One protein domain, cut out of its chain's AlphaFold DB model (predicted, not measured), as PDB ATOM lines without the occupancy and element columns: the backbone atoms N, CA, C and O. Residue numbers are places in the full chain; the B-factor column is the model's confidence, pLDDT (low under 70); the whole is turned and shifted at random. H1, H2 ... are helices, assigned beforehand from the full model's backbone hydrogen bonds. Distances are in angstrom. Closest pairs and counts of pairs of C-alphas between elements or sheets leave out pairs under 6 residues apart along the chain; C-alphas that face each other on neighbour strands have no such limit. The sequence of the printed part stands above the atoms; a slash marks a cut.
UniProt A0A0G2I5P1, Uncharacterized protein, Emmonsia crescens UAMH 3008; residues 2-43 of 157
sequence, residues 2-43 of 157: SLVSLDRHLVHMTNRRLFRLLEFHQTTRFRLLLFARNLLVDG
ATOM      1  N   SER A   2     157.611 171.267 138.224       82.25
ATOM      2  CA  SER A   2     156.856 172.333 138.902       82.25
ATOM      3  C   SER A   2     157.659 172.885 140.084       82.25
ATOM      4  O   SER A   2     158.470 172.162 140.668       82.25
ATOM      5  N   LEU A   3     157.424 174.144 140.459       86.44
ATOM      6  CA  LEU A   3     158.080 174.808 141.595       86.44
ATOM      7  C   LEU A   3     158.039 173.950 142.877       86.44
ATOM      8  O   LEU A   3     159.036 173.825 143.577       86.44
ATOM      9  N   VAL A   4     156.919 173.258 143.107       83.19
ATOM     10  CA  VAL A   4     156.698 172.357 144.251       83.19
ATOM     11  C   VAL A   4     157.657 171.162 144.251       83.19
ATOM     12  O   VAL A   4     158.132 170.745 145.303       83.19
ATOM     13  N   SER A   5     157.960 170.597 143.079       84.44
ATOM     14  CA  SER A   5     158.906 169.476 142.976       84.44
ATOM     15  C   SER A   5     160.346 169.902 143.272       84.44
ATOM     16  O   SER A   5     161.088 169.154 143.908       84.44
ATOM     17  N   LEU A   6     160.716 171.117 142.862       88.69
ATOM     18  CA  LEU A   6     162.037 171.704 143.086       88.69
ATOM     19  C   LEU A   6     162.240 172.071 144.560       88.69
ATOM     20  O   LEU A   6     163.269 171.727 145.135       88.69
ATOM     21  N   ASP A   7     161.227 172.672 145.184       86.94
ATOM     22  CA  ASP A   7     161.221 173.009 146.609       86.94
ATOM     23  C   ASP A   7     161.334 171.758 147.495       86.94
ATOM     24  O   ASP A   7     162.244 171.643 148.316       86.94
ATOM     25  N   ARG A   8     160.503 170.735 147.249       87.38
ATOM     26  CA  ARG A   8     160.587 169.455 147.976       87.38
ATOM     27  C   ARG A   8     161.955 168.792 147.824       87.38
ATOM     28  O   ARG A   8     162.467 168.226 148.789       87.38
ATOM     29  N   HIS A   9     162.552 168.864 146.634       90.88
ATOM     30  CA  HIS A   9     163.885 168.319 146.388       90.88
ATOM     31  C   HIS A   9     164.969 169.087 147.153       90.88
ATOM     32  O   HIS A   9     165.818 168.472 147.798       90.88
ATOM     33  N   LEU A  10     164.911 170.421 147.143       93.56
ATOM     34  CA  LEU A  10     165.827 171.270 147.899       93.56
ATOM     35  C   LEU A  10     165.727 170.994 149.405       93.56
ATOM     36  O   LEU A  10     166.753 170.784 150.051       93.56
ATOM     37  N   VAL A  11     164.512 170.931 149.959       93.12
ATOM     38  CA  VAL A  11     164.275 170.627 151.381       93.12
ATOM     39  C   VAL A  11     164.764 169.222 151.736       93.12
ATOM     40  O   VAL A  11     165.394 169.043 152.777       93.12
ATOM     41  N   HIS A  12     164.553 168.228 150.866       92.19
ATOM     42  CA  HIS A  12     165.100 166.882 151.058       92.19
ATOM     43  C   HIS A  12     166.633 166.890 151.171       92.19
ATOM     44  O   HIS A  12     167.183 166.224 152.050       92.19
ATOM     45  N   MET A  13     167.313 167.644 150.300       95.50
ATOM     46  CA  MET A  13     168.777 167.717 150.264       95.50
ATOM     47  C   MET A  13     169.369 168.524 151.425       95.50
ATOM     48  O   MET A  13     170.399 168.143 151.972       95.50
ATOM     49  N   THR A  14     168.725 169.626 151.812       96.25
ATOM     50  CA  THR A  14     169.249 170.568 152.818       96.25
ATOM     51  C   THR A  14     168.836 170.220 154.244       96.25
ATOM     52  O   THR A  14     169.633 170.359 155.170       96.25
ATOM     53  N   ASN A  15     167.605 169.746 154.451       94.94
ATOM     54  CA  ASN A  15     167.071 169.433 155.771       94.94
ATOM     55  C   ASN A  15     166.135 168.220 155.720       94.94
ATOM     56  O   ASN A  15     164.905 168.310 155.759       94.94
ATOM     57  N   ARG A  16     166.747 167.035 155.726       94.00
ATOM     58  CA  ARG A  16     166.031 165.755 155.676       94.00
ATOM     59  C   ARG A  16     165.082 165.528 156.860       94.00
ATOM     60  O   ARG A  16     164.142 164.741 156.757       94.00
ATOM     61  N   ARG A  17     165.313 166.189 158.005       95.06
ATOM     62  CA  ARG A  17     164.396 166.131 159.157       95.06
ATOM     63  C   ARG A  17     163.109 166.896 158.858       95.06
ATOM     64  O   ARG A  17     162.037 166.334 159.058       95.06
ATOM     65  N   LEU A  18     163.224 168.117 158.338       91.81
ATOM     66  CA  LEU A  18     162.078 168.910 157.902       91.81
ATOM     67  C   LEU A  18     161.312 168.205 156.778       91.81
ATOM     68  O   LEU A  18     160.093 168.101 156.852       91.81
ATOM     69  N   PHE A  19     162.015 167.637 155.794       93.88
ATOM     70  CA  PHE A  19     161.380 166.889 154.707       93.88
ATOM     71  C   PHE A  19     160.487 165.748 155.221       93.88
ATOM     72  O   PHE A  19     159.313 165.681 154.870       93.88
ATOM     73  N   ARG A  20     161.005 164.900 156.124       94.12
ATOM     74  CA  ARG A  20     160.224 163.805 156.728       94.12
ATOM     75  C   ARG A  20     159.023 164.303 157.532       94.12
ATOM     76  O   ARG A  20     157.992 163.640 157.558       94.12
ATOM     77  N   LEU A  21     159.146 165.455 158.190       92.44
ATOM     78  CA  LEU A  21     158.040 166.072 158.921       92.44
ATOM     79  C   LEU A  21     156.936 166.546 157.963       92.44
ATOM     80  O   LEU A  21     155.765 166.262 158.196       92.44
ATOM     81  N   LEU A  22     157.302 167.171 156.841       91.25
ATOM     82  CA  LEU A  22     156.353 167.554 155.791       91.25
ATOM     83  C   LEU A  22     155.671 166.338 155.150       91.25
ATOM     84  O   LEU A  22     154.480 166.393 154.854       91.25
ATOM     85  N   GLU A  23     156.389 165.228 154.962       93.38
ATOM     86  CA  GLU A  23     155.781 163.967 154.520       93.38
ATOM     87  C   GLU A  23     154.806 163.417 155.565       93.38
ATOM     88  O   GLU A  23     153.688 163.029 155.226       93.38
ATOM     89  N   PHE A  24     155.182 163.445 156.847       93.94
ATOM     90  CA  PHE A  24     154.305 163.025 157.937       93.94
ATOM     91  C   PHE A  24     153.018 163.857 157.997       93.94
ATOM     92  O   PHE A  24     151.945 163.277 158.177       93.94
ATOM     93  N   HIS A  25     153.094 165.172 157.757       91.19
ATOM     94  CA  HIS A  25     151.928 166.066 157.715       91.19
ATOM     95  C   HIS A  25     150.871 165.640 156.684       91.19
ATOM     96  O   HIS A  25     149.687 165.941 156.836       91.19
ATOM     97  N   GLN A  26     151.272 164.915 155.637       91.69
ATOM     98  CA  GLN A  26     150.357 164.425 154.604       91.69
ATOM     99  C   GLN A  26     149.663 163.106 154.985       91.69
ATOM    100  O   GLN A  26     148.776 162.653 154.262       91.69
ATOM    101  N   THR A  27     150.028 162.490 156.112       93.88
ATOM    102  CA  THR A  27     149.484 161.195 156.540       93.88
ATOM    103  C   THR A  27     148.188 161.332 157.341       93.88
ATOM    104  O   THR A  27     147.972 162.306 158.063       93.88
ATOM    105  N   THR A  28     147.347 160.294 157.302       93.00
ATOM    106  CA  THR A  28     146.145 160.195 158.150       93.00
ATOM    107  C   THR A  28     146.481 160.258 159.640       93.00
ATOM    108  O   THR A  28     145.740 160.863 160.403       93.00
ATOM    109  N   ARG A  29     147.620 159.690 160.062       92.56
ATOM    110  CA  ARG A  29     148.061 159.727 161.468       92.56
ATOM    111  C   ARG A  29     148.256 161.158 161.958       92.56
ATOM    112  O   ARG A  29     147.764 161.501 163.024       92.56
ATOM    113  N   PHE A  30     148.921 161.995 161.161       92.38
ATOM    114  CA  PHE A  30     149.062 163.409 161.491       92.38
ATOM    115  C   PHE A  30     147.707 164.120 161.523       92.38
ATOM    116  O   PHE A  30     147.447 164.872 162.453       92.38
ATOM    117  N   ARG A  31     146.817 163.843 160.560       89.56
ATOM    118  CA  ARG A  31     145.468 164.432 160.551       89.56
ATOM    119  C   ARG A  31     144.659 164.070 161.796       89.56
ATOM    120  O   ARG A  31     143.981 164.939 162.315       89.56
ATOM    121  N   LEU A  32     144.758 162.835 162.293       90.00
ATOM    122  CA  LEU A  32     144.096 162.423 163.537       90.00
ATOM    123  C   LEU A  32     144.653 163.170 164.756       90.00
ATOM    124  O   LEU A  32     143.881 163.626 165.592       90.00
ATOM    125  N   LEU A  33     145.977 163.349 164.833       91.00
ATOM    126  CA  LEU A  33     146.602 164.149 165.893       91.00
ATOM    127  C   LEU A  33     146.179 165.621 165.818       91.00
ATOM    128  O   LEU A  33     145.877 166.229 166.839       91.00
ATOM    129  N   LEU A  34     146.140 166.186 164.609       87.06
ATOM    130  CA  LEU A  34     145.695 167.557 164.387       87.06
ATOM    131  C   LEU A  34     144.214 167.725 164.734       87.06
ATOM    132  O   LEU A  34     143.859 168.712 165.361       87.06
ATOM    133  N   PHE A  35     143.370 166.757 164.378       84.25
ATOM    134  CA  PHE A  35     141.955 166.761 164.733       84.25
ATOM    135  C   PHE A  35     141.758 166.751 166.251       84.25
ATOM    136  O   PHE A  35     141.054 167.609 166.766       84.25
ATOM    137  N   ALA A  36     142.443 165.861 166.976       86.12
ATOM    138  CA  ALA A  36     142.388 165.834 168.438       86.12
ATOM    139  C   ALA A  36     142.869 167.157 169.061       86.12
ATOM    140  O   ALA A  36     142.250 167.662 169.994       86.12
ATOM    141  N   ARG A  37     143.942 167.754 168.518       82.00
ATOM    142  CA  ARG A  37     144.402 169.086 168.934       82.00
ATOM    143  C   ARG A  37     143.338 170.150 168.683       82.00
ATOM    144  O   ARG A  37     143.119 170.972 169.555       82.00
ATOM    145  N   ASN A  38     142.727 170.172 167.505       82.25
ATOM    146  CA  ASN A  38     141.733 171.184 167.165       82.25
ATOM    147  C   ASN A  38     140.475 171.030 168.023       82.25
ATOM    148  O   ASN A  38     139.961 172.025 168.504       82.25
ATOM    149  N   LEU A  39     140.045 169.800 168.319       82.75
ATOM    150  CA  LEU A  39     138.952 169.555 169.262       82.75
ATOM    151  C   LEU A  39     139.278 170.087 170.667       82.75
ATOM    152  O   LEU A  39     138.423 170.676 171.317       82.75
ATOM    153  N   LEU A  40     140.527 169.922 171.119       75.88
ATOM    154  CA  LEU A  40     140.995 170.462 172.397       75.88
ATOM    155  C   LEU A  40     141.105 171.996 172.395       75.88
ATOM    156  O   LEU A  40     140.795 172.625 173.400       75.88
ATOM    157  N   VAL A  41     141.607 172.587 171.306       72.62
ATOM    158  CA  VAL A  41     141.919 174.026 171.213       72.62
ATOM    159  C   VAL A  41     140.689 174.858 170.874       72.62
ATOM    160  O   VAL A  41     140.451 175.865 171.530       72.62
ATOM    161  N   ASP A  42     139.932 174.456 169.855       72.50
ATOM    162  CA  ASP A  42     138.725 175.169 169.428       72.50
ATOM    163  C   ASP A  42     137.542 174.848 170.361       72.50
ATOM    164  O   ASP A  42     136.559 175.579 170.384       72.50
ATOM    165  N   GLY A  43     137.656 173.780 171.157       76.06
ATOM    166  CA  GLY A  43     136.659 173.346 172.127       76.06
ATOM    167  C   GLY A  43     135.623 172.397 171.529       76.06
ATOM    168  O   GLY A  43     135.150 172.560 170.403       76.06
TER     169      GLY A  43
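AT A GLANCE: This is residues 2 to 43 of the 157 residues of an uncharacterized protein of Emmonsia crescens UAMH 3008 (UniProt A0A0G2I5P1). Three helices are joined end to end in an open, zigzag chain with no common core: H1 and H2 make a V at a steep tilt of 48 degrees, and after a second corner H3 leads away from H2 to the far end. H1 and H3 are the two ends of the chain of helices and stay apart, with H2 between them, and the outer parts of both, residues 3 to 7 of H1 and residues 35 to 42 of H3, stick out free. The printed part has 42 residues with three named helices, in the order H1, H2, H3, and no named strand; the class is all helix. The whole is only just loose, close to extended, with a radius of gyration of the C-alphas of 13.6 A, and its elongated outline spans 38 by 21 by 16 A.

HOW THE PARTS SIT: H1, residues 3 to 14, touches H2, residues 16 to 25, with residues 8 to 12 of H1 alone. Their closest C-alphas, those of His 12 and Phe 19, are 5.2 A apart. The two run opposite ways at a steep tilt of 48 degrees, and their centres are 11.5 A apart. H3, residues 28 to 42, is close to H2 but not clearly touching, with 2 pairs of C-alphas within 8 A. The closest C-alphas there are those of Phe 24 and Phe 30, 6.3 A apart. The lines of H2 and H3 are about perpendicular, but only just, at 72 degrees, and their centres are 17.7 A apart. H1 and H3 are apart. In H1, H2 and H3 every pair of O i and N i+4 is within hydrogen-bond range.

IN THESE COORDINATES: H1 begins at C-alpha 3, at (158.080, 174.808, 141.595), and measures 16.4 A from first to last C-alpha. After Asn 15, H2 begins at C-alpha 16, at (166.031, 165.755, 155.676), and measures 14.3 A. Gln 26 and Thr 27 follow, and then H3, the longest helix with 15 residues, measures 20.2 A and ends at C-alpha 42, at (138.725, 175.169, 169.428).

THE WHOLE: The two C-alphas farthest apart are those of Met 13 and Gly 43, at 39.3 A, while the first and last printed C-alphas, those of Ser 2 and Gly 43, are 38.9 A apart. Residues 13 to 18, of which 16 to 18 belong to H2, also stand free. The printed part has no cut. The links from H1 to H2 and from H2 to H3 are both tight. The mean pLDDT of the printed part is 88.6, and no printed residue is under 70.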